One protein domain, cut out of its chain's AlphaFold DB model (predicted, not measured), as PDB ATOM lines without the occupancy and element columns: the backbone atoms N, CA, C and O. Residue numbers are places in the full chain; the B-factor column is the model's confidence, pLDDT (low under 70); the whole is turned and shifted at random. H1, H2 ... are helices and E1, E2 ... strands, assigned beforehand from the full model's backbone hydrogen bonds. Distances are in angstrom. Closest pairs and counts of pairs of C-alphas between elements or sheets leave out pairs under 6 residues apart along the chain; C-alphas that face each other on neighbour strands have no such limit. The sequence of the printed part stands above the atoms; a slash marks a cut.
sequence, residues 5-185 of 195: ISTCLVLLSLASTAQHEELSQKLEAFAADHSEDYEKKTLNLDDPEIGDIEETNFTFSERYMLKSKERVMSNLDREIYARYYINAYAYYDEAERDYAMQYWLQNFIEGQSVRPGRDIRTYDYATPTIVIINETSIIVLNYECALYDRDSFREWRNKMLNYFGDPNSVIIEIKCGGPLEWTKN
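AT A GLANCE: This is residues 5 to 185 of the 195 residues of an uncharacterized protein of Phaeocystidibacter luteus (UniProt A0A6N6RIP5). A twisted wall of seven antiparallel strands has two helices over one face: the long H1 over E2 and E3, and H4 over E5 and E4. H3 packs on the other face with its residues 94 to 101, near E5, E3 and E4, and residues 5 to 12 of H1 stick out beyond the body as an arm that adds to the length. The printed part has 181 residues, with four named helices and seven named strands in the order H1 E1 H2 E2 E3 H3 E4 E5 H4 E6 E7; the sheet runs E1 E2 E3 E5 E4 E6 E7, and the class is mixed, helices and strands. The whole is compact by its radius of gyration of the C-alphas, 16.8 A, yet elongated in outline, with spans of 65 by 37 by 30 A.

HOW THE PARTS SIT: Begin at the strand nearest to the mean of the C-alphas, E5, residues 137 to 143. On one side is E3, residues 79 to 90, with N 87 and O 140 2.9 A apart; on the other is E4, residues 129 to 133, with N 130 and O 141 2.8 A apart. E4 and E5 form a hairpin. Beyond E3 look for E2, residues 60 to 73, its hairpin partner, with N 66 and O 84 2.8 A apart; E2 bends by 80 degrees at residue 70. The edge strand E1, residues 38 to 41, follows, with N 39 and O 67 2.8 A apart. Beyond E4 comes E6, residues 170 to 174, with N 131 and O 172 2.8 A apart, and then the other edge strand, E7, residues 180 to 184, in a hairpin with E6, N 181 and O 173 being 2.8 A apart. H4, residues 150 to 164, is on the sheet at a height of 9.4 A, over E5 and E4, and runs along the strands, at 25 degrees to E4 on the local plane; its closest C-alphas to E4 are those of Arg 157 and Ile 130, 6.5 A. On the same face H1, residues 5 to 33, lies over E2 and E3 at a height of 11.3 A, along the strands. H1 touches H4 with residues 26 to 30 alone, the closest C-alphas being those of Lys 26 and Tyr 163, 6.2 A, at a shallow tilt of 34 degrees, only just short of steep, opposite ways. H3, residues 94 to 104, is on the other face, which gives three layers, helices on both faces of a sheet. H2, residues 52 to 55, only grazes the sheet with residues 53 to 54, and touches H3 at the C-alphas of Ile 53 and Trp 104, 5.2 A. E3, H3, E4 and E5, H4, E6 are split strand-helix-strand units, two strands running the same way with another between them, each with a right-handed crossover. In H3 and H4 every O i to N i+4 pair is within hydrogen-bond range, in H1 21 of 25; H2 is too short for such a pair.

IN THESE COORDINATES: Find C-alpha 5 at (-26.944, -11.494, 17.321); from there H1 runs 43.8 A to C-alpha 33 at (-55.515, 0.490, 48.259). E2 spans 35.4 A, E3 35.5 A, H4 20.7 A and E5 20.2 A. E7 ends at C-alpha 184, (-35.956, 15.335, 46.302).

THE WHOLE: The C-alphas farthest apart are those of Ile 5 and Asp 77, 64.8 A. The printed part has no cut. The link from H3 to E4, residues 105 to 128, is long. The mean pLDDT of the printed part is 92.8, and residues 5 to 17 are under 70.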
ATOM      1  N   ILE A   5     -26.231 -12.774  17.485       51.19
ATOM      2  CA  ILE A   5     -26.944 -11.494  17.321       51.19
ATOM      3  C   ILE A   5     -28.459 -11.657  17.553       51.19
ATOM      4  O   ILE A   5     -29.104 -10.755  18.075       51.19
ATOM      5  N   SER A   6     -29.027 -12.831  17.252       49.88
ATOM      6  CA  SER A   6     -30.468 -13.074  17.409       49.88
ATOM      7  C   SER A   6     -30.909 -13.287  18.863       49.88
ATOM      8  O   SER A   6     -32.086 -13.124  19.156       49.88
ATOM      9  N   THR A   7     -29.998 -13.653  19.771       48.44
ATOM     10  CA  THR A   7     -30.328 -13.920  21.184       48.44
ATOM     11  C   THR A   7     -30.311 -12.641  22.030       48.44
ATOM     12  O   THR A   7     -31.127 -12.514  22.936       48.44
ATOM     13  N   CYS A   8     -29.467 -11.654  21.694       49.62
ATOM     14  CA  CYS A   8     -29.478 -10.343  22.363       49.62
ATOM     15  C   CYS A   8     -30.780  -9.565  22.128       49.62
ATOM     16  O   CYS A   8     -31.267  -8.910  23.043       49.62
ATOM     17  N   LEU A   9     -31.366  -9.649  20.927       51.16
ATOM     18  CA  LEU A   9     -32.551  -8.854  20.579       51.16
ATOM     19  C   LEU A   9     -33.820  -9.301  21.335       51.16
ATOM     20  O   LEU A   9     -34.683  -8.480  21.631       51.16
ATOM     21  N   VAL A  10     -33.918 -10.592  21.672       56.03
ATOM     22  CA  VAL A  10     -35.067 -11.171  22.396       56.03
ATOM     23  C   VAL A  10     -34.992 -10.879  23.900       56.03
ATOM     24  O   VAL A  10     -36.009 -10.625  24.534       56.03
ATOM     25  N   LEU A  11     -33.789 -10.863  24.481       53.38
ATOM     26  CA  LEU A  11     -33.604 -10.528  25.899       53.38
ATOM     27  C   LEU A  11     -33.918  -9.054  26.193       53.38
ATOM     28  O   LEU A  11     -34.473  -8.743  27.243       53.38
ATOM     29  N   LEU A  12     -33.614  -8.160  25.248       57.47
ATOM     30  CA  LEU A  12     -33.861  -6.724  25.392       57.47
ATOM     31  C   LEU A  12     -35.360  -6.379  25.362       57.47
ATOM     32  O   LEU A  12     -35.808  -5.482  26.068       57.47
ATOM     33  N   SER A  13     -36.149  -7.124  24.581       60.06
ATOM     34  CA  SER A  13     -37.602  -6.931  24.502       60.06
ATOM     35  C   SER A  13     -38.320  -7.427  25.763       60.06
ATOM     36  O   SER A  13     -39.261  -6.777  26.208       60.06
ATOM     37  N   LEU A  14     -37.835  -8.504  26.397       63.44
ATOM     38  CA  LEU A  14     -38.391  -9.016  27.659       63.44
ATOM     39  C   LEU A  14     -38.176  -8.061  28.847       63.44
ATOM     40  O   LEU A  14     -39.037  -7.954  29.720       63.44
ATOM     41  N   ALA A  15     -37.039  -7.360  28.887       62.44
ATOM     42  CA  ALA A  15     -36.732  -6.420  29.965       62.44
ATOM     43  C   ALA A  15     -37.656  -5.190  29.943       62.44
ATOM     44  O   ALA A  15     -38.149  -4.779  30.990       62.44
ATOM     45  N   SER A  16     -37.939  -4.641  28.756       62.03
ATOM     46  CA  SER A  16     -38.873  -3.515  28.607       62.03
ATOM     47  C   SER A  16     -40.308  -3.918  28.970       62.03
ATOM     48  O   SER A  16     -40.983  -3.192  29.695       62.03
ATOM     49  N   THR A  17     -40.760  -5.114  28.568       69.50
ATOM     50  CA  THR A  17     -42.101  -5.597  28.944       69.50
ATOM     51  C   THR A  17     -42.257  -5.798  30.449       69.50
ATOM     52  O   THR A  17     -43.312  -5.482  30.987       69.50
ATOM     53  N   ALA A  18     -41.210  -6.264  31.138       72.75
ATOM     54  CA  ALA A  18     -41.246  -6.466  32.586       72.75
ATOM     55  C   ALA A  18     -41.357  -5.141  33.361       72.75
ATOM     56  O   ALA A  18     -42.104  -5.064  34.332       72.75
ATOM     57  N   GLN A  19     -40.666  -4.086  32.911       76.19
ATOM     58  CA  GLN A  19     -40.757  -2.758  33.531       76.19
ATOM     59  C   GLN A  19     -42.159  -2.150  33.394       76.19
ATOM     60  O   GLN A  19     -42.691  -1.592  34.353       76.19
ATOM     61  N   HIS A  20     -42.788  -2.288  32.221       84.56
ATOM     62  CA  HIS A  20     -44.164  -1.823  32.021       84.56
ATOM     63  C   HIS A  20     -45.157  -2.598  32.888       84.56
ATOM     64  O   HIS A  20     -46.066  -2.006  33.469       84.56
ATOM     65  N   GLU A  21     -44.982  -3.916  32.986       88.75
ATOM     66  CA  GLU A  21     -45.842  -4.761  33.809       88.75
ATOM     67  C   GLU A  21     -45.722  -4.394  35.295       88.75
ATOM     68  O   GLU A  21     -46.739  -4.262  35.973       88.75
ATOM     69  N   GLU A  22     -44.508  -4.132  35.788       92.12
ATOM     70  CA  GLU A  22     -44.292  -3.662  37.159       92.12
ATOM     71  C   GLU A  22     -44.995  -2.320  37.424       92.12
ATOM     72  O   GLU A  22     -45.678  -2.173  38.441       92.12
ATOM     73  N   LEU A  23     -44.865  -1.342  36.518       95.06
ATOM     74  CA  LEU A  23     -45.534  -0.048  36.674       95.06
ATOM     75  C   LEU A  23     -47.061  -0.200  36.671       95.06
ATOM     76  O   LEU A  23     -47.726   0.360  37.540       95.06
ATOM     77  N   SER A  24     -47.612  -0.986  35.744       95.75
ATOM     78  CA  SER A  24     -49.054  -1.254  35.679       95.75
ATOM     79  C   SER A  24     -49.560  -1.935  36.957       95.75
ATOM     80  O   SER A  24     -50.558  -1.503  37.535       95.75
ATOM     81  N   GLN A  25     -48.828  -2.922  37.485       96.44
ATOM     82  CA  GLN A  25     -49.164  -3.561  38.761       96.44
ATOM     83  C   GLN A  25     -49.147  -2.565  39.929       96.44
ATOM     84  O   GLN A  25     -50.046  -2.601  40.770       96.44
ATOM     85  N   LYS A  26     -48.172  -1.648  39.980       97.88
ATOM     86  CA  LYS A  26     -48.123  -0.588  41.004       97.88
ATOM     87  C   LYS A  26     -49.297   0.381  40.889       97.88
ATOM     88  O   LYS A  26     -49.838   0.782  41.914       97.88
ATOM     89  N   LEU A  27     -49.702   0.748  39.672       98.25
ATOM     90  CA  LEU A  27     -50.849   1.630  39.432       98.25
ATOM     91  C   LEU A  27     -52.165   0.978  39.867       98.25
ATOM     92  O   LEU A  27     -52.970   1.623  40.542       98.25
ATOM     93  N   GLU A  28     -52.359  -0.300  39.544       97.94
ATOM     94  CA  GLU A  28     -53.526  -1.060  39.998       97.94
ATOM     95  C   GLU A  28     -53.528  -1.250  41.515       97.94
ATOM     96  O   GLU A  28     -54.550  -1.028  42.162       97.94
ATOM     97  N   ALA A  29     -52.380  -1.578  42.111       98.25
ATOM     98  CA  ALA A  29     -52.260  -1.708  43.558       98.25
ATOM     99  C   ALA A  29     -52.529  -0.374  44.275       98.25
ATOM    100  O   ALA A  29     -53.211  -0.364  45.296       98.25
ATOM    101  N   PHE A  30     -52.060   0.752  43.727       98.44
ATOM    102  CA  PHE A  30     -52.347   2.081  44.266       98.44
ATOM    103  C   PHE A  30     -53.845   2.387  44.228       98.44
ATOM    104  O   PHE A  30     -54.407   2.835  45.225       98.44
ATOM    105  N   ALA A  31     -54.517   2.125  43.104       98.25
ATOM    106  CA  ALA A  31     -55.955   2.343  43.000       98.25
ATOM    107  C   ALA A  31     -56.755   1.407  43.923       98.25
ATOM    108  O   ALA A  31     -57.732   1.839  44.537       98.25
ATOM    109  N   ALA A  32     -56.330   0.148  44.055       98.25
ATOM    110  CA  ALA A  32     -56.960  -0.838  44.924       98.25
ATOM    111  C   ALA A  32     -56.866  -0.454  46.409       98.25
ATOM    112  O   ALA A  32     -57.877  -0.526  47.109       98.25
ATOM    113  N   ASP A  33     -55.708   0.032  46.871       98.25
ATOM    114  CA  ASP A  33     -55.515   0.490  48.259       98.25
ATOM    115  C   ASP A  33     -56.412   1.681  48.624       98.25
ATOM    116  O   ASP A  33     -56.750   1.887  49.785       98.25
ATOM    117  N   HIS A  34     -56.842   2.451  47.623       98.06
ATOM    118  CA  HIS A  34     -57.739   3.595  47.793       98.06
ATOM    119  C   HIS A  34     -59.201   3.263  47.474       98.06
ATOM    120  O   HIS A  34     -60.057   4.146  47.511       98.06
ATOM    121  N   SER A  35     -59.512   2.003  47.160       97.75
ATOM    122  CA  SER A  35     -60.832   1.607  46.665       97.75
ATOM    123  C   SER A  35     -61.937   1.664  47.717       97.75
ATOM    124  O   SER A  35     -63.108   1.613  47.346       97.75
ATOM    125  N   GLU A  36     -61.610   1.772  49.008       98.00
ATOM    126  CA  GLU A  36     -62.599   1.978  50.070       98.00
ATOM    127  C   GLU A  36     -63.246   3.364  49.947       98.00
ATOM    128  O   GLU A  36     -64.472   3.454  49.862       98.00
ATOM    129  N   ASP A  37     -62.430   4.407  49.784       97.94
ATOM    130  CA  ASP A  37     -62.865   5.810  49.765       97.94
ATOM    131  C   ASP A  37     -63.084   6.368  48.350       97.94
ATOM    132  O   ASP A  37     -63.822   7.341  48.159       97.94
ATOM    133  N   TYR A  38     -62.461   5.752  47.341       98.25
ATOM    134  CA  TYR A  38     -62.418   6.260  45.972       98.25
ATOM    135  C   TYR A  38     -62.898   5.233  44.941       98.25
ATOM    136  O   TYR A  38     -62.753   4.023  45.087       98.25
ATOM    137  N   GLU A  39     -63.477   5.740  43.859       97.94
ATOM    138  CA  GLU A  39     -63.818   5.004  42.646       97.94
ATOM    139  C   GLU A  39     -62.793   5.347  41.550       97.94
ATOM    140  O   GLU A  39     -62.654   6.520  41.183       97.94
ATOM    141  N   LYS A  40     -62.093   4.337  41.004       97.94
ATOM    142  CA  LYS A  40     -61.227   4.492  39.819       97.94
ATOM    143  C   LYS A  40     -62.102   4.703  38.581       97.94
ATOM    144  O   LYS A  40     -62.948   3.868  38.268       97.94
ATOM    145  N   LYS A  41     -61.875   5.791  37.847       97.62
ATOM    146  CA  LYS A  41     -62.484   6.054  36.535       97.62
ATOM    147  C   LYS A  41     -61.411   6.178  35.463       97.62
ATOM    148  O   LYS A  41     -60.370   6.777  35.704       97.62
ATOM    149  N   THR A  42     -61.698   5.661  34.274       95.50
ATOM    150  CA  THR A  42     -60.781   5.663  33.117       95.50
ATOM    151  C   THR A  42     -61.398   6.269  31.854       95.50
ATOM    152  O   THR A  42     -60.710   6.451  30.860       95.50
ATOM    153  N   LEU A  43     -62.698   6.583  31.873       90.12
ATOM    154  CA  LEU A  43     -63.445   7.108  30.728       90.12
ATOM    155  C   LEU A  43     -63.987   8.503  31.036       90.12
ATOM    156  O   LEU A  43     -64.390   8.760  32.172       90.12
ATOM    157  N   ASN A  44     -64.073   9.351  30.003       86.94
ATOM    158  CA  ASN A  44     -64.574  10.731  30.089       86.94
ATOM    159  C   ASN A  44     -63.886  11.525  31.209       86.94
ATOM    160  O   ASN A  44     -64.549  12.119  32.062       86.94
ATOM    161  N   LEU A  45     -62.558  11.440  31.245       89.75
ATOM    162  CA  LEU A  45     -61.742  12.189  32.188       89.75
ATOM    163  C   LEU A  45     -61.616  13.630  31.693       89.75
ATOM    164  O   LEU A  45     -61.524  13.857  30.488       89.75
ATOM    165  N   ASP A  46     -61.624  14.579  32.625       85.00
ATOM    166  CA  ASP A  46     -61.140  15.922  32.323       85.00
ATOM    167  C   ASP A  46     -59.625  15.822  32.063       85.00
ATOM    168  O   ASP A  46     -58.948  15.023  32.717       85.00
ATOM    169  N   ASP A  47     -59.100  16.614  31.130       80.81
ATOM    170  CA  ASP A  47     -57.663  16.668  30.856       80.81
ATOM    171  C   ASP A  47     -57.024  17.749  31.736       80.81
ATOM    172  O   ASP A  47     -57.250  18.940  31.497       80.81
ATOM    173  N   PRO A  48     -56.282  17.375  32.799       86.75
ATOM    174  CA  PRO A  48     -55.552  18.354  33.588       86.75
ATOM    175  C   PRO A  48     -54.449  18.985  32.732       86.75
ATOM    176  O   PRO A  48     -53.799  18.300  31.945       86.75
ATOM    177  N   GLU A  49     -54.215  20.282  32.916       91.38
ATOM    178  CA  GLU A  49     -53.173  21.030  32.210       91.38
ATOM    179  C   GLU A  49     -51.786  20.642  32.748       91.38
ATOM    180  O   GLU A  49     -51.228  21.264  33.655       91.38
ATOM    181  N   ILE A  50     -51.250  19.542  32.220       94.44
ATOM    182  CA  ILE A  50     -49.955  18.982  32.609       94.44
ATOM    183  C   ILE A  50     -48.848  19.266  31.590       94.44
ATOM    184  O   ILE A  50     -47.794  18.637  31.666       94.44
ATOM    185  N   GLY A  51     -49.042  20.229  30.684       95.12
ATOM    186  CA  GLY A  51     -48.099  20.556  29.614       95.12
ATOM    187  C   GLY A  51     -47.960  19.442  28.571       95.12
ATOM    188  O   GLY A  51     -48.778  18.526  28.492       95.12
ATOM    189  N   ASP A  52     -46.869  19.472  27.805       96.25
ATOM    190  CA  ASP A  52     -46.738  18.640  26.595       96.25
ATOM    191  C   ASP A  52     -46.116  17.252  26.841       96.25
ATOM    192  O   ASP A  52     -45.517  16.651  25.945       96.25
ATOM    193  N   ILE A  53     -46.226  16.700  28.054       96.31
ATOM    194  CA  ILE A  53     -45.680  15.359  28.346       96.31
ATOM    195  C   ILE A  53     -46.302  14.274  27.453       96.31
ATOM    196  O   ILE A  53     -45.641  13.299  27.095       96.31
ATOM    197  N   GLU A  54     -47.552  14.475  27.041       94.44
ATOM    198  CA  GLU A  54     -48.316  13.574  26.173       94.44
ATOM    199  C   GLU A  54     -47.736  13.482  24.755       94.44
ATOM    200  O   GLU A  54     -47.992  12.516  24.041       94.44
ATOM    201  N   GLU A  55     -46.944  14.475  24.348       95.50
ATOM    202  CA  GLU A  55     -46.302  14.534  23.035       95.50
ATOM    203  C   GLU A  55     -44.923  13.847  23.027       95.50
ATOM    204  O   GLU A  55     -44.239  13.811  22.003       95.50
ATOM    205  N   THR A  56     -44.496  13.291  24.167       96.31
ATOM    206  CA  THR A  56     -43.208  12.596  24.304       96.31
ATOM    207  C   THR A  56     -43.286  11.127  23.875       96.31
ATOM    208  O   THR A  56     -44.349  10.510  23.856       96.31
ATOM    209  N   ASN A  57     -42.138  10.525  23.543       94.38
ATOM    210  CA  ASN A  57     -42.054   9.149  23.033       94.38
ATOM    211  C   ASN A  57     -42.089   8.089  24.155       94.38
ATOM    212  O   ASN A  57     -41.146   7.313  24.322       94.38
ATOM    213  N   PHE A  58     -43.162   8.045  24.943       95.81
ATOM    214  CA  PHE A  58     -43.358   6.973  25.922       95.81
ATOM    215  C   PHE A  58     -43.730   5.646  25.237       95.81
ATOM    216  O   PHE A  58     -44.399   5.601  24.203       95.81
ATOM    217  N   THR A  59     -43.308   4.534  25.828       95.38
ATOM    218  CA  THR A  59     -43.617   3.168  25.377       95.38
ATOM    219  C   THR A  59     -44.876   2.606  26.029       95.38
ATOM    220  O   THR A  59     -45.476   1.661  25.514       95.38
ATOM    221  N   PHE A  60     -45.283   3.185  27.156       95.19
ATOM    222  CA  PHE A  60     -46.520   2.879  27.860       95.19
ATOM    223  C   PHE A  60     -47.037   4.139  28.549       95.19
ATOM    224  O   PHE A  60     -46.251   4.917  29.092       95.19
ATOM    225  N   SER A  61     -48.355   4.312  28.560       95.94
ATOM    226  CA  SER A  61     -49.007   5.294  29.414       95.94
ATOM    227  C   SER A  61     -50.308   4.756  29.988       95.94
ATOM    228  O   SER A  61     -50.995   3.934  29.377       95.94
ATOM    229  N   GLU A  62     -50.648   5.234  31.179       95.81
ATOM    230  CA  GLU A  62     -51.938   4.988  31.808       95.81
ATOM    231  C   GLU A  62     -52.435   6.274  32.464       95.81
ATOM    232  O   GLU A  62     -51.691   6.974  33.152       95.81
ATOM    233  N   ARG A  63     -53.721   6.562  32.255       96.25
ATOM    234  CA  ARG A  63     -54.426   7.683  32.871       96.25
ATOM    235  C   ARG A  63     -55.678   7.183  33.569       96.25
ATOM    236  O   ARG A  63     -56.487   6.465  32.977       96.25
ATOM    237  N   TYR A  64     -55.868   7.598  34.815       97.62
ATOM    238  CA  TYR A  64     -57.119   7.394  35.534       97.62
ATOM    239  C   TYR A  64     -57.370   8.505  36.550       97.62
ATOM    240  O   TYR A  64     -56.482   9.266  36.923       97.62
ATOM    241  N   MET A  65     -58.609   8.580  37.021       98.06
ATOM    242  CA  MET A  65     -59.021   9.471  38.095       98.06
ATOM    243  C   MET A  65     -59.503   8.653  39.291       98.06
ATOM    244  O   MET A  65     -60.327   7.752  39.133       98.06
ATOM    245  N   LEU A  66     -59.051   9.008  40.492       98.12
ATOM    246  CA  LEU A  66     -59.679   8.597  41.744       98.12
ATOM    247  C   LEU A  66     -60.717   9.648  42.134       98.12
ATOM    248  O   LEU A  66     -60.368  10.777  42.484       98.12
ATOM    249  N   LYS A  67     -61.997   9.281  42.057       97.81
ATOM    250  CA  LYS A  67     -63.102  10.132  42.510       97.81
ATOM    251  C   LYS A  67     -63.578   9.670  43.878       97.81
ATOM    252  O   LYS A  67     -63.882   8.491  44.024       97.81
ATOM    253  N   SER A  68     -63.687  10.563  44.861       98.12
ATOM    254  CA  SER A  68     -64.226  10.183  46.171       98.12
ATOM    255  C   SER A  68     -65.655   9.650  46.042       98.12
ATOM    256  O   SER A  68     -66.437  10.122  45.208       98.12
ATOM    257  N   LYS A  69     -66.006   8.656  46.859       98.31
ATOM    258  CA  LYS A  69     -67.370   8.109  46.911       98.31
ATOM    259  C   LYS A  69     -68.329   9.032  47.650       98.31
ATOM    260  O   LYS A  69     -69.498   9.123  47.284       98.31
ATOM    261  N   GLU A  70     -67.817   9.747  48.644       97.75
ATOM    262  CA  GLU A  70     -68.551  10.763  49.393       97.75
ATOM    263  C   GLU A  70     -68.075  12.168  49.025       97.75
ATOM    264  O   GLU A  70     -66.970  12.365  48.506       97.75
ATOM    265  N   ARG A  71     -68.931  13.165  49.260       97.12
ATOM    266  CA  ARG A  71     -68.548  14.567  49.083       97.12
ATOM    267  C   ARG A  71     -67.701  14.998  50.274       97.12
ATOM    268  O   ARG A  71     -68.041  14.710  51.414       97.12
ATOM    269  N   VAL A  72     -66.633  15.729  49.995       94.75
ATOM    270  CA  VAL A  72     -65.751  16.321  50.996       94.75
ATOM    271  C   VAL A  72     -65.953  17.829  51.032       94.75
ATOM    272  O   VAL A  72     -66.335  18.441  50.029       94.75
ATOM    273  N   MET A  73     -65.699  18.436  52.186       95.69
ATOM    274  CA  MET A  73     -65.686  19.889  52.301       95.69
ATOM    275  C   MET A  73     -64.422  20.445  51.636       95.69
ATOM    276  O   MET A  73     -63.307  20.076  51.999       95.69
ATOM    277  N   SER A  74     -64.603  21.322  50.654       94.06
ATOM    278  CA  SER A  74     -63.517  22.081  50.026       94.06
ATOM    279  C   SER A  74     -63.056  23.244  50.902       94.06
ATOM    280  O   SER A  74     -63.768  23.688  51.799       94.06
ATOM    281  N   ASN A  75     -61.906  23.826  50.568       91.50
ATOM    282  CA  ASN A  75     -61.412  25.056  51.193       91.50
ATOM    283  C   ASN A  75     -62.215  26.324  50.822       91.50
ATOM    284  O   ASN A  75     -61.886  27.415  51.283       91.50
ATOM    285  N   LEU A  76     -63.263  26.184  50.000       91.75
ATOM    286  CA  LEU A  76     -64.226  27.233  49.651       91.75
ATOM    287  C   LEU A  76     -65.588  27.028  50.338       91.75
ATOM    288  O   LEU A  76     -66.589  27.578  49.871       91.75
ATOM    289  N   ASP A  77     -65.644  26.199  51.385       92.56
ATOM    290  CA  ASP A  77     -66.852  25.857  52.149       92.56
ATOM    291  C   ASP A  77     -67.985  25.280  51.279       92.56
ATOM    292  O   ASP A  77     -69.172  25.568  51.449       92.56
ATOM    293  N   ARG A  78     -67.609  24.454  50.295       93.50
ATOM    294  CA  ARG A  78     -68.544  23.717  49.431       93.50
ATOM    295  C   ARG A  78     -68.270  22.230  49.494       93.50
ATOM    296  O   ARG A  78     -67.121  21.811  49.392       93.50
ATOM    297  N   GLU A  79     -69.331  21.440  49.535       96.31
ATOM    298  CA  GLU A  79     -69.225  19.994  49.386       96.31
ATOM    299  C   GLU A  79     -68.983  19.629  47.922       96.31
ATOM    300  O   GLU A  79     -69.811  19.923  47.057       96.31
ATOM    301  N   ILE A  80     -67.890  18.940  47.627       96.12
ATOM    302  CA  ILE A  80     -67.539  18.509  46.270       96.12
ATOM    303  C   ILE A  80     -67.047  17.065  46.281       96.12
ATOM    304  O   ILE A  80     -66.645  16.544  47.314       96.12
ATOM    305  N   TYR A  81     -67.099  16.394  45.134       96.75
ATOM    306  CA  TYR A  81     -66.410  15.114  44.990       96.75
ATOM    307  C   TYR A  81     -64.941  15.392  44.728       96.75
ATOM    308  O   TYR A  81     -64.636  16.039  43.727       96.75
ATOM    309  N   ALA A  82     -64.059  14.880  45.580       96.81
ATOM    310  CA  ALA A  82     -62.632  14.990  45.351       96.81
ATOM    311  C   ALA A  82     -62.251  14.205  44.093       96.81
ATOM    312  O   ALA A  82     -62.716  13.079  43.905       96.81
ATOM    313  N   ARG A  83     -61.424  14.800  43.234       97.25
ATOM    314  CA  ARG A  83     -60.921  14.183  42.004       97.25
ATOM    315  C   ARG A  83     -59.407  14.307  41.975       97.25
ATOM    316  O   ARG A  83     -58.891  15.421  41.969       97.25
ATOM    317  N   TYR A  84     -58.726  13.170  41.943       97.81
ATOM    318  CA  TYR A  84     -57.275  13.090  41.803       97.81
ATOM    319  C   TYR A  84     -56.951  12.405  40.483       97.81
ATOM    320  O   TYR A  84     -57.351  11.261  40.273       97.81
ATOM    321  N   TYR A  85     -56.258  13.108  39.596       98.19
ATOM    322  CA  TYR A  85     -55.865  12.617  38.281       98.19
ATOM    323  C   TYR A  85     -54.462  12.036  38.360       98.19
ATOM    324  O   TYR A  85     -53.533  12.737  38.755       98.19
ATOM    325  N   ILE A  86     -54.318  10.764  37.999       98.31
ATOM    326  CA  ILE A  86     -53.043  10.059  37.932       98.31
ATOM    327  C   ILE A  86     -52.721   9.843  36.455       98.31
ATOM    328  O   ILE A  86     -53.505   9.230  35.728       98.31
ATOM    329  N   ASN A  87     -51.558  10.329  36.035       98.00
ATOM    330  CA  ASN A  87     -50.987  10.105  34.713       98.00
ATOM    331  C   ASN A  87     -49.623   9.445  34.888       98.00
ATOM    332  O   ASN A  87     -48.781   9.953  35.629       98.00
ATOM    333  N   ALA A  88     -49.400   8.317  34.230       98.00
ATOM    334  CA  ALA A  88     -48.144   7.593  34.281       98.00
ATOM    335  C   ALA A  88     -47.617   7.368  32.868       98.00
ATOM    336  O   ALA A  88     -48.371   6.966  31.984       98.00
ATOM    337  N   TYR A  89     -46.321   7.591  32.689       97.88
ATOM    338  CA  TYR A  89     -45.609   7.442  31.428       97.88
ATOM    339  C   TYR A  89     -44.360   6.605  31.687       97.88
ATOM    340  O   TYR A  89     -43.580   6.922  32.586       97.88
ATOM    341  N   ALA A  90     -44.172   5.531  30.927       97.50
ATOM    342  CA  ALA A  90     -42.946   4.744  30.937       97.50
ATOM    343  C   ALA A  90     -42.201   4.919  29.618       97.50
ATOM    344  O   ALA A  90     -42.808   4.998  28.550       97.50
ATOM    345  N   TYR A  91     -40.883   4.953  29.711       96.44
ATOM    346  CA  TYR A  91     -39.967   5.131  28.599       96.44
ATOM    347  C   TYR A  91     -39.113   3.882  28.437       96.44
ATOM    348  O   TYR A  91     -38.963   3.081  29.360       96.44
ATOM    349  N   TYR A  92     -38.541   3.724  27.248       93.75
ATOM    350  CA  TYR A  92     -37.723   2.561  26.930       93.75
ATOM    351  C   TYR A  92     -36.502   2.428  27.853       93.75
ATOM    352  O   TYR A  92     -36.175   1.328  28.301       93.75
ATOM    353  N   ASP A  93     -35.844   3.551  28.139       94.69
ATOM    354  CA  ASP A  93     -34.690   3.656  29.022       94.69
ATOM    355  C   ASP A  93     -34.575   5.072  29.623       94.69
ATOM    356  O   ASP A  93     -35.402   5.955  29.363       94.69
ATOM    357  N   GLU A  94     -33.544   5.286  30.451       95.25
ATOM    358  CA  GLU A  94     -33.259   6.586  31.070       95.25
ATOM    359  C   GLU A  94     -33.013   7.692  30.030       95.25
ATOM    360  O   GLU A  94     -33.397   8.837  30.265       95.25
ATOM    361  N   ALA A  95     -32.420   7.374  28.875       95.94
ATOM    362  CA  ALA A  95     -32.094   8.371  27.861       95.94
ATOM    363  C   ALA A  95     -33.355   8.908  27.167       95.94
ATOM    364  O   ALA A  95     -33.488  10.119  26.989       95.94
ATOM    365  N   GLU A  96     -34.306   8.032  26.833       96.88
ATOM    366  CA  GLU A  96     -35.612   8.437  26.294       96.88
ATOM    367  C   GLU A  96     -36.426   9.230  27.329       96.88
ATOM    368  O   GLU A  96     -37.016  10.262  27.000       96.88
ATOM    369  N   ARG A  97     -36.390   8.820  28.605       96.75
ATOM    370  CA  ARG A  97     -36.994   9.585  29.712       96.75
ATOM    371  C   ARG A  97     -36.362  10.971  29.836       96.75
ATOM    372  O   ARG A  97     -37.067  11.962  30.009       96.75
ATOM    373  N   ASP A  98     -35.039  11.067  29.747       97.19
ATOM    374  CA  ASP A  98     -34.319  12.338  29.833       97.19
ATOM    375  C   ASP A  98     -34.657  13.272  28.668       97.19
ATOM    376  O   ASP A  98     -34.840  14.471  28.884       97.19
ATOM    377  N   TYR A  99     -34.798  12.735  27.453       96.56
ATOM    378  CA  TYR A  99     -35.266  13.499  26.297       96.56
ATOM    379  C   TYR A  99     -36.701  14.004  26.496       96.56
ATOM    380  O   TYR A  99     -36.989  15.176  26.245       96.56
ATOM    381  N   ALA A 100     -37.590  13.159  27.024       97.69
ATOM    382  CA  ALA A 100     -38.946  13.567  27.372       97.69
ATOM    383  C   ALA A 100     -38.955  14.708  28.400       97.69
ATOM    384  O   ALA A 100     -39.693  15.675  28.229       97.69
ATOM    385  N   MET A 101     -38.082  14.661  29.411       97.75
ATOM    386  CA  MET A 101     -37.913  15.758  30.371       97.75
ATOM    387  C   MET A 101     -37.399  17.046  29.715       97.75
ATOM    388  O   MET A 101     -37.905  18.121  30.030       97.75
ATOM    389  N   GLN A 102     -36.427  16.974  28.796       96.00
ATOM    390  CA  GLN A 102     -35.949  18.154  28.050       96.00
ATOM    391  C   GLN A 102     -37.075  18.829  27.264       96.00
ATOM    392  O   GLN A 102     -37.148  20.059  27.224       96.00
ATOM    393  N   TYR A 103     -37.929  18.028  26.624       97.06
ATOM    394  CA  TYR A 103     -39.071  18.517  25.861       97.06
ATOM    395  C   TYR A 103     -40.141  19.106  26.785       97.06
ATOM    396  O   TYR A 103     -40.489  20.279  26.675       97.06
ATOM    397  N   TRP A 104     -40.587  18.321  27.766       98.00
ATOM    398  CA  TRP A 104     -41.676  18.685  28.665       98.00
ATOM    399  C   TRP A 104     -41.374  19.937  29.496       98.00
ATOM    400  O   TRP A 104     -42.253  20.757  29.721       98.00
ATOM    401  N   LEU A 105     -40.122  20.161  29.906       96.94
ATOM    402  CA  LEU A 105     -39.755  21.362  30.666       96.94
ATOM    403  C   LEU A 105     -39.795  22.667  29.841       96.94
ATOM    404  O   LEU A 105     -39.736  23.757  30.422       96.94
ATOM    405  N   GLN A 106     -39.891  22.602  28.508       96.44
ATOM    406  CA  GLN A 106     -40.076  23.791  27.662       96.44
ATOM    407  C   GLN A 106     -41.522  24.285  27.678       96.44
ATOM    408  O   GLN A 106     -41.733  25.498  27.682       96.44
ATOM    409  N   ASN A 107     -42.479  23.361  27.751       96.31
ATOM    410  CA  ASN A 107     -43.899  23.638  27.912       96.31
ATOM    411  C   ASN A 107     -44.463  22.746  29.027       96.31
ATOM    412  O   ASN A 107     -45.111  21.726  28.787       96.31
ATOM    413  N   PHE A 108     -44.101  23.094  30.262       96.12
ATOM    414  CA  PHE A 108     -44.484  22.343  31.452       96.12
ATOM    415  C   PHE A 108     -45.922  22.700  31.860       96.12
ATOM    416  O   PHE A 108     -46.596  23.467  31.179       96.12
ATOM    417  N   ILE A 109     -46.383  22.163  32.989       94.94
ATOM    418  CA  ILE A 109     -47.690  22.441  33.617       94.94
ATOM    419  C   ILE A 109     -48.090  23.929  33.506       94.94
ATOM    420  O   ILE A 109     -47.274  24.814  33.756       94.94
ATOM    421  N   GLU A 110     -49.342  24.222  33.153       93.00
ATOM    422  CA  GLU A 110     -49.859  25.582  32.868       93.00
ATOM    423  C   GLU A 110     -49.121  26.328  31.736       93.00
ATOM    424  O   GLU A 110     -49.071  27.562  31.704       93.00
ATOM    425  N   GLY A 111     -48.503  25.589  30.815       92.25
ATOM    426  CA  GLY A 111     -47.796  26.121  29.654       92.25
ATOM    427  C   GLY A 111     -46.522  26.918  29.969       92.25
ATOM    428  O   GLY A 111     -46.105  27.783  29.191       92.25
ATOM    429  N   GLN A 112     -45.919  26.714  31.146       93.81
ATOM    430  CA  GLN A 112     -44.754  27.490  31.584       93.81
ATOM    431  C   GLN A 112     -43.451  26.725  31.363       93.81
ATOM    432  O   GLN A 112     -43.346  25.543  31.661       93.81
ATOM    433  N   SER A 113     -42.397  27.408  30.915       95.19
ATOM    434  CA  SER A 113     -41.067  26.794  30.860       95.19
ATOM    435  C   SER A 113     -40.408  26.780  32.241       95.19
ATOM    436  O   SER A 113     -40.315  27.812  32.917       95.19
ATOM    437  N   VAL A 114     -39.864  25.628  32.635       94.81
ATOM    438  CA  VAL A 114     -39.174  25.435  33.915       94.81
ATOM    439  C   VAL A 114     -37.726  25.033  33.672       94.81
ATOM    440  O   VAL A 114     -37.401  24.244  32.794       94.81
ATOM    441  N   ARG A 115     -36.809  25.574  34.479       94.81
ATOM    442  CA  ARG A 115     -35.400  25.161  34.435       94.81
ATOM    443  C   ARG A 115     -35.161  24.006  35.413       94.81
ATOM    444  O   ARG A 115     -35.531  24.160  36.581       94.81
ATOM    445  N   PRO A 116     -34.473  22.924  35.001       95.25
ATOM    446  CA  PRO A 116     -34.152  21.806  35.886       95.25
ATOM    447  C   PRO A 116     -33.491  22.260  37.195       95.25
ATOM    448  O   PRO A 116     -32.553  23.066  37.179       95.25
ATOM    449  N   GLY A 117     -33.984  21.754  38.330       95.06
ATOM    450  CA  GLY A 117     -33.395  21.997  39.654       95.06
ATOM    451  C   GLY A 117     -33.492  23.449  40.146       95.06
ATOM    452  O   GLY A 117     -32.706  23.891  40.998       95.06
ATOM    453  N   ARG A 118     -34.409  24.242  39.581       94.81
ATOM    454  CA  ARG A 118     -34.682  25.613  40.020       94.81
ATOM    455  C   ARG A 118     -36.139  25.751  40.447       94.81
ATOM    456  O   ARG A 118     -37.035  25.706  39.611       94.81
ATOM    457  N   ASP A 119     -36.324  26.008  41.737       96.62
ATOM    458  CA  ASP A 119     -37.623  26.360  42.308       96.62
ATOM    459  C   ASP A 119     -38.147  27.678  41.728       96.62
ATOM    460  O   ASP A 119     -37.376  28.591  41.390       96.62
ATOM    461  N   ILE A 120     -39.470  27.791  41.666       96.00
ATOM    462  CA  ILE A 120     -40.188  28.982  41.221       96.00
ATOM    463  C   ILE A 120     -41.120  29.411  42.348       96.00
ATOM    464  O   ILE A 120     -42.006  28.673  42.765       96.00
ATOM    465  N   ARG A 121     -40.922  30.635  42.847       92.50
ATOM    466  CA  ARG A 121     -41.668  31.154  44.001       92.50
ATOM    467  C   ARG A 121     -43.155  31.377  43.709       92.50
ATOM    468  O   ARG A 121     -43.975  31.171  44.595       92.50
ATOM    469  N   THR A 122     -43.467  31.838  42.506       91.50
ATOM    470  CA  THR A 122     -44.825  32.165  42.066       91.50
ATOM    471  C   THR A 122     -45.052  31.463  40.745       91.50
ATOM    472  O   THR A 122     -44.317  31.720  39.796       91.50
ATOM    473  N   TYR A 123     -46.021  30.553  40.724       93.19
ATOM    474  CA  TYR A 123     -46.367  29.758  39.557       93.19
ATOM    475  C   TYR A 123     -47.844  30.002  39.279       93.19
ATOM    476  O   TYR A 123     -48.715  29.405  39.914       93.19
ATOM    477  N   ASP A 124     -48.118  30.984  38.427       88.75
ATOM    478  CA  ASP A 124     -49.483  31.458  38.221       88.75
ATOM    479  C   ASP A 124     -50.362  30.342  37.654       88.75
ATOM    480  O   ASP A 124     -49.899  29.520  36.867       88.75
ATOM    481  N   TYR A 125     -51.618  30.309  38.100       90.38
ATOM    482  CA  TYR A 125     -52.623  29.302  37.731       90.38
ATOM    483  C   TYR A 125     -52.305  27.858  38.146       90.38
ATOM    484  O   TYR A 125     -53.154  26.993  37.965       90.38
ATOM    485  N   ALA A 126     -51.165  27.613  38.808       91.75
ATOM    486  CA  ALA A 126     -50.784  26.296  39.305       91.75
ATOM    487  C   ALA A 126     -51.901  25.610  40.090       91.75
ATOM    488  O   ALA A 126     -52.380  26.118  41.115       91.75
ATOM    489  N   THR A 127     -52.185  24.382  39.685       94.94
ATOM    490  CA  THR A 127     -52.951  23.420  40.464       94.94
ATOM    491  C   THR A 127     -52.018  22.493  41.258       94.94
ATOM    492  O   THR A 127     -50.893  22.211  40.825       94.94
ATOM    493  N   PRO A 128     -52.440  22.033  42.453       97.31
ATOM    494  CA  PRO A 128     -51.697  21.062  43.246       97.31
ATOM    495  C   PRO A 128     -51.238  19.858  42.420       97.31
ATOM    496  O   PRO A 128     -52.058  19.090  41.920       97.31
ATOM    497  N   THR A 129     -49.922  19.692  42.296       98.44
ATOM    498  CA  THR A 129     -49.322  18.637  41.479       98.44
ATOM    499  C   THR A 129     -48.119  18.010  42.172       98.44
ATOM    500  O   THR A 129     -47.273  18.709  42.731       98.44
ATOM    501  N   ILE A 130     -48.028  16.683  42.121       98.75
ATOM    502  CA  ILE A 130     -46.877  15.900  42.574       98.75
ATOM    503  C   ILE A 130     -46.359  15.115  41.374       98.75
ATOM    504  O   ILE A 130     -47.086  14.304  40.806       98.75
ATOM    505  N   VAL A 131     -45.099  15.338  41.013       98.75
ATOM    506  CA  VAL A 131     -44.413  14.628  39.931       98.75
ATOM    507  C   VAL A 131     -43.309  13.769  40.534       98.75
ATOM    508  O   VAL A 131     -42.457  14.280  41.262       98.75
ATOM    509  N   ILE A 132     -43.308  12.475  40.219       98.75
ATOM    510  CA  ILE A 132     -42.248  11.525  40.566       98.75
ATOM    511  C   ILE A 132     -41.576  11.080  39.276       98.75
ATOM    512  O   ILE A 132     -42.233  10.572  38.369       98.75
ATOM    513  N   ILE A 133     -40.262  11.255  39.212       98.50
ATOM    514  CA  ILE A 133     -39.444  10.929  38.049       98.50
ATOM    515  C   ILE A 133     -38.438   9.860  38.481       98.50
ATOM    516  O   ILE A 133     -37.512  10.144  39.244       98.50
ATOM    517  N   ASN A 134     -38.620   8.639  37.991       97.50
ATOM    518  CA  ASN A 134     -37.726   7.499  38.210       97.50
ATOM    519  C   ASN A 134     -36.845   7.269  36.984       97.50
ATOM    520  O   ASN A 134     -36.974   7.985  35.992       97.50
ATOM    521  N   GLU A 135     -35.980   6.255  37.039       95.75
ATOM    522  CA  GLU A 135     -35.060   5.889  35.953       95.75
ATOM    523  C   GLU A 135     -35.761   5.804  34.587       95.75
ATOM    524  O   GLU A 135     -35.323   6.459  33.649       95.75
ATOM    525  N   THR A 136     -36.893   5.094  34.497       96.31
ATOM    526  CA  THR A 136     -37.616   4.866  33.229       96.31
ATOM    527  C   THR A 136     -39.087   5.289  33.250       96.31
ATOM    528  O   THR A 136     -39.827   4.980  32.322       96.31
ATOM    529  N   SER A 137     -39.550   6.016  34.273       97.69
ATOM    530  CA  SER A 137     -40.964   6.410  34.373       97.69
ATOM    531  C   SER A 137     -41.175   7.799  34.965       97.69
ATOM    532  O   SER A 137     -40.436   8.218  35.855       97.69
ATOM    533  N   ILE A 138     -42.253   8.458  34.549       98.50
ATOM    534  CA  ILE A 138     -42.758   9.706  35.123       98.50
ATOM    535  C   ILE A 138     -44.203   9.478  35.568       98.50
ATOM    536  O   ILE A 138     -45.025   9.004  34.788       98.50
ATOM    537  N   ILE A 139     -44.513   9.809  36.820       98.56
ATOM    538  CA  ILE A 139     -45.860   9.710  37.384       98.56
ATOM    539  C   ILE A 139     -46.275  11.088  37.894       98.56
ATOM    540  O   ILE A 139     -45.557  11.706  38.679       98.56
ATOM    541  N   VAL A 140     -47.445  11.552  37.466       98.62
ATOM    542  CA  VAL A 140     -48.026  12.849  37.810       98.62
ATOM    543  C   VAL A 140     -49.353  12.623  38.520       98.62
ATOM    544  O   VAL A 140     -50.256  12.001  37.965       98.62
ATOM    545  N   LEU A 141     -49.483  13.158  39.733       98.50
ATOM    546  CA  LEU A 141     -50.764  13.320  40.414       98.50
ATOM    547  C   LEU A 141     -51.138  14.800  40.399       98.50
ATOM    548  O   LEU A 141     -50.375  15.613  40.914       98.50
ATOM    549  N   ASN A 142     -52.306  15.137  39.858       97.69
ATOM    550  CA  ASN A 142     -52.843  16.499  39.803       97.69
ATOM    551  C   ASN A 142     -54.272  16.554  40.368       97.69
ATOM    552  O   ASN A 142     -55.035  15.595  40.232       97.69
ATOM    553  N   TYR A 143     -54.636  17.661  41.017       96.88
ATOM    554  CA  TYR A 143     -56.000  17.890  41.497       96.88
ATOM    555  C   TYR A 143     -56.319  19.375  41.682       96.88
ATOM    556  O   TYR A 143     -55.442  20.233  41.678       96.88
ATOM    557  N   GLU A 144     -57.601  19.695  41.865       95.00
ATOM    558  CA  GLU A 144     -58.069  21.078  41.941       95.00
ATOM    559  C   GLU A 144     -57.662  21.803  43.238       95.00
ATOM    560  O   GLU A 144     -57.685  21.251  44.339       95.00
ATOM    561  N   CYS A 145     -57.384  23.105  43.121       95.31
ATOM    562  CA  CYS A 145     -57.076  23.986  44.252       95.31
ATOM    563  C   CYS A 145     -58.149  23.991  45.352       95.31
ATOM    564  O   CYS A 145     -57.817  24.245  46.507       95.31
ATOM    565  N   ALA A 146     -59.416  23.705  45.027       95.69
ATOM    566  CA  ALA A 146     -60.503  23.651  46.005       95.69
ATOM    567  C   ALA A 146     -60.303  22.541  47.061       95.69
ATOM    568  O   ALA A 146     -60.813  22.632  48.176       95.69
ATOM    569  N   LEU A 147     -59.534  21.504  46.724       95.69
ATOM    570  CA  LEU A 147     -59.188  20.392  47.612       95.69
ATOM    571  C   LEU A 147     -57.816  20.575  48.271       95.69
ATOM    572  O   LEU A 147     -57.349  19.689  48.985       95.69
ATOM    573  N   TYR A 148     -57.120  21.684  47.998       96.00
ATOM    574  CA  TYR A 148     -55.782  21.894  48.526       96.00
ATOM    575  C   TYR A 148     -55.820  22.227  50.016       96.00
ATOM    576  O   TYR A 148     -56.309  23.280  50.432       96.00
ATOM    577  N   ASP A 149     -55.195  21.341  50.776       94.06
ATOM    578  CA  ASP A 149     -54.727  21.537  52.135       94.06
ATOM    579  C   ASP A 149     -53.282  21.012  52.233       94.06
ATOM    580  O   ASP A 149     -52.900  20.077  51.524       94.06
ATOM    581  N   ARG A 150     -52.456  21.621  53.093       93.94
ATOM    582  CA  ARG A 150     -51.028  21.270  53.201       93.94
ATOM    583  C   ARG A 150     -50.807  19.871  53.764       93.94
ATOM    584  O   ARG A 150     -49.875  19.197  53.322       93.94
ATOM    585  N   ASP A 151     -51.613  19.455  54.733       95.06
ATOM    586  CA  ASP A 151     -51.485  18.129  55.325       95.06
ATOM    587  C   ASP A 151     -51.977  17.068  54.339       95.06
ATOM    588  O   ASP A 151     -51.237  16.121  54.069       95.06
ATOM    589  N   SER A 152     -53.118  17.297  53.680       92.94
ATOM    590  CA  SER A 152     -53.615  16.398  52.628       92.94
ATOM    591  C   SER A 152     -52.644  16.273  51.444       92.94
ATOM    592  O   SER A 152     -52.381  15.169  50.967       92.94
ATOM    593  N   PHE A 153     -52.032  17.377  50.995       97.50
ATOM    594  CA  PHE A 153     -51.014  17.344  49.938       97.50
ATOM    595  C   PHE A 153     -49.816  16.470  50.343       97.50
ATOM    596  O   PHE A 153     -49.347  15.640  49.563       97.50
ATOM    597  N   ARG A 154     -49.338  16.605  51.588       97.31
ATOM    598  CA  ARG A 154     -48.241  15.781  52.118       97.31
ATOM    599  C   ARG A 154     -48.636  14.308  52.236       97.31
ATOM    600  O   ARG A 154     -47.800  13.440  51.989       97.31
ATOM    601  N   GLU A 155     -49.875  14.012  52.607       97.31
ATOM    602  CA  GLU A 155     -50.388  12.639  52.655       97.31
ATOM    603  C   GLU A 155     -50.401  11.998  51.267       97.31
ATOM    604  O   GLU A 155     -49.843  10.912  51.098       97.31
ATOM    605  N   TRP A 156     -50.943  12.688  50.261       98.12
ATOM    606  CA  TRP A 156     -50.922  12.217  48.873       98.12
ATOM    607  C   TRP A 156     -49.505  12.034  48.346       98.12
ATOM    608  O   TRP A 156     -49.203  11.005  47.744       98.12
ATOM    609  N   ARG A 157     -48.603  12.970  48.647       98.06
ATOM    610  CA  ARG A 157     -47.177  12.836  48.335       98.06
ATOM    611  C   ARG A 157     -46.583  11.564  48.933       98.06
ATOM    612  O   ARG A 157     -45.884  10.830  48.240       98.06
ATOM    613  N   ASN A 158     -46.845  11.284  50.206       98.12
ATOM    614  CA  ASN A 158     -46.302  10.099  50.870       98.12
ATOM    615  C   ASN A 158     -46.883   8.804  50.290       98.12
ATOM    616  O   ASN A 158     -46.133   7.857  50.066       98.12
ATOM    617  N   LYS A 159     -48.187   8.780  49.986       98.19
ATOM    618  CA  LYS A 159     -48.847   7.658  49.304       98.19
ATOM    619  C   LYS A 159     -48.224   7.397  47.932       98.19
ATOM    620  O   LYS A 159     -47.842   6.268  47.643       98.19
ATOM    621  N   MET A 160     -48.041   8.444  47.130       98.19
ATOM    622  CA  MET A 160     -47.381   8.361  45.824       98.19
ATOM    623  C   MET A 160     -45.956   7.812  45.945       98.19
ATOM    624  O   MET A 160     -45.575   6.912  45.203       98.19
ATOM    625  N   LEU A 161     -45.173   8.296  46.913       97.75
ATOM    626  CA  LEU A 161     -43.801   7.824  47.114       97.75
ATOM    627  C   LEU A 161     -43.708   6.387  47.611       97.75
ATOM    628  O   LEU A 161     -42.743   5.712  47.274       97.75
ATOM    629  N   ASN A 162     -44.683   5.919  48.387       97.81
ATOM    630  CA  ASN A 162     -44.714   4.536  48.850       97.81
ATOM    631  C   ASN A 162     -44.864   3.540  47.688       97.81
ATOM    632  O   ASN A 162     -44.292   2.455  47.734       97.81
ATOM    633  N   TYR A 163     -45.612   3.913  46.649       97.75
ATOM    634  CA  TYR A 163     -45.855   3.054  45.487       97.75
ATOM    635  C   TYR A 163     -44.843   3.264  44.367       97.75
ATOM    636  O   TYR A 163     -44.349   2.304  43.778       97.75
ATOM    637  N   PHE A 164     -44.552   4.525  44.057       97.88
ATOM    638  CA  PHE A 164     -43.835   4.901  42.844       97.88
ATOM    639  C   PHE A 164     -42.445   5.465  43.122       97.88
ATOM    640  O   PHE A 164     -41.692   5.663  42.181       97.88
ATOM    641  N   GLY A 165     -42.096   5.752  44.377       95.88
ATOM    642  CA  GLY A 165     -40.795   6.304  44.729       95.88
ATOM    643  C   GLY A 165     -39.720   5.233  44.912       95.88
ATOM    644  O   GLY A 165     -39.954   4.169  45.478       95.88
ATOM    645  N   ASP A 166     -38.502   5.570  44.517       94.75
ATOM    646  CA  ASP A 166     -37.262   4.845  44.771       94.75
ATOM    647  C   ASP A 166     -36.215   5.801  45.404       94.75
ATOM    648  O   ASP A 166     -36.473   7.004  45.555       94.75
ATOM    649  N   PRO A 167     -35.043   5.328  45.868       96.12
ATOM    650  CA  PRO A 167     -34.031   6.195  46.485       96.12
ATOM    651  C   PRO A 167     -33.514   7.331  45.585       96.12
ATOM    652  O   PRO A 167     -33.163   8.397  46.099       96.12
ATOM    653  N   ASN A 168     -33.512   7.127  44.270       96.00
ATOM    654  CA  ASN A 168     -32.969   8.031  43.262       96.00
ATOM    655  C   ASN A 168     -34.037   8.915  42.602       96.00
ATOM    656  O   ASN A 168     -33.661   9.866  41.919       96.00
ATOM    657  N   SER A 169     -35.331   8.686  42.856       97.75
ATOM    658  CA  SER A 169     -36.408   9.481  42.261       97.75
ATOM    659  C   SER A 169     -36.203  10.974  42.467       97.75
ATOM    660  O   SER A 169     -35.925  11.427  43.586       97.75
ATOM    661  N   VAL A 170     -36.429  11.736  41.402       98.25
ATOM    662  CA  VAL A 170     -36.561  13.190  41.462       98.25
ATOM    663  C   VAL A 170     -38.024  13.533  41.711       98.25
ATOM    664  O   VAL A 170     -38.913  12.916  41.125       98.25
ATOM    665  N   ILE A 171     -38.284  14.496  42.596       98.50
ATOM    666  CA  ILE A 171     -39.648  14.932  42.919       98.50
ATOM    667  C   ILE A 171     -39.799  16.418  42.627       98.50
ATOM    668  O   ILE A 171     -38.978  17.223  43.078       98.50
ATOM    669  N   ILE A 172     -40.881  16.762  41.930       98.50
ATOM    670  CA  ILE A 172     -41.352  18.138  41.763       98.50
ATOM    671  C   ILE A 172     -42.711  18.254  42.451       98.50
ATOM    672  O   ILE A 172     -43.611  17.450  42.215       98.50
ATOM    673  N   GLU A 173     -42.858  19.257  43.306       98.50
ATOM    674  CA  GLU A 173     -44.112  19.596  43.971       98.50
ATOM    675  C   GLU A 173     -44.551  20.983  43.527       98.50
ATOM    676  O   GLU A 173     -43.787  21.941  43.620       98.50
ATOM    677  N   ILE A 174     -45.793  21.099  43.072       97.88
ATOM    678  CA  ILE A 174     -46.429  22.376  42.766       97.88
ATOM    679  C   ILE A 174     -47.615  22.528  43.704       97.88
ATOM    680  O   ILE A 174     -48.497  21.674  43.756       97.88
ATOM    681  N   LYS A 175     -47.629  23.610  44.475       96.25
ATOM    682  CA  LYS A 175     -48.747  23.951  45.365       96.25
ATOM    683  C   LYS A 175     -49.769  24.811  44.619       96.25
ATOM    684  O   LYS A 175     -49.460  25.364  43.568       96.25
ATOM    685  N   CYS A 176     -50.976  24.960  45.166       94.25
ATOM    686  CA  CYS A 176     -51.980  25.851  44.574       94.25
ATOM    687  C   CYS A 176     -51.452  27.300  44.478       94.25
ATOM    688  O   CYS A 176     -51.130  27.899  45.505       94.25
ATOM    689  N   GLY A 177     -51.352  27.849  43.259       91.25
ATOM    690  CA  GLY A 177     -50.732  29.159  42.981       91.25
ATOM    691  C   GLY A 177     -49.201  29.202  43.144       91.25
ATOM    692  O   GLY A 177     -48.594  30.277  43.182       91.25
ATOM    693  N   GLY A 178     -48.570  28.035  43.270       93.06
ATOM    694  CA  GLY A 178     -47.160  27.864  43.584       93.06
ATOM    695  C   GLY A 178     -46.857  27.863  45.093       93.06
ATOM    696  O   GLY A 178     -47.749  27.990  45.936       93.06
ATOM    697  N   PRO A 179     -45.578  27.707  45.473       96.38
ATOM    698  CA  PRO A 179     -44.415  27.562  44.594       96.38
ATOM    699  C   PRO A 179     -44.363  26.217  43.850       96.38
ATOM    700  O   PRO A 179     -45.047  25.265  44.227       96.38
ATOM    701  N   LEU A 180     -43.515  26.167  42.818       97.81
ATOM    702  CA  LEU A 180     -42.947  24.932  42.272       97.81
ATOM    703  C   LEU A 180     -41.611  24.679  42.971       97.81
ATOM    704  O   LEU A 180     -40.734  25.548  42.958       97.81
ATOM    705  N   GLU A 181     -41.449  23.497  43.552       98.06
ATOM    706  CA  GLU A 181     -40.279  23.110  44.342       98.06
ATOM    707  C   GLU A 181     -39.736  21.749  43.897       98.06
ATOM    708  O   GLU A 181     -40.490  20.801  43.688       98.06
ATOM    709  N   TRP A 182     -38.412  21.631  43.798       97.50
ATOM    710  CA  TRP A 182     -37.728  20.363  43.543       97.50
ATOM    711  C   TRP A 182     -37.304  19.728  44.873       97.50
ATOM    712  O   TRP A 182     -36.235  20.021  45.414       97.50
ATOM    713  N   THR A 183     -38.154  18.878  45.445       96.94
ATOM    714  CA  THR A 183     -38.072  18.513  46.872       96.94
ATOM    715  C   THR A 183     -37.232  17.274  47.176       96.94
ATOM    716  O   THR A 183     -36.907  17.022  48.339       96.94
ATOM    717  N   LYS A 184     -36.849  16.494  46.159       97.00
ATOM    718  CA  LYS A 184     -35.956  15.335  46.302       97.00
ATOM    719  C   LYS A 184     -35.104  15.158  45.053       97.00
ATOM    720  O   LYS A 184     -35.618  15.280  43.946       97.00
ATOM    721  N   ASN A 185     -33.819  14.867  45.267       96.31
ATOM    722  CA  ASN A 185     -32.803  14.634  44.236       96.31
ATOM    723  C   ASN A 185     -32.869  15.623  43.050       96.31
ATOM    724  O   ASN A 185     -32.825  15.182  41.903       96.31
TER     725      ASN A 185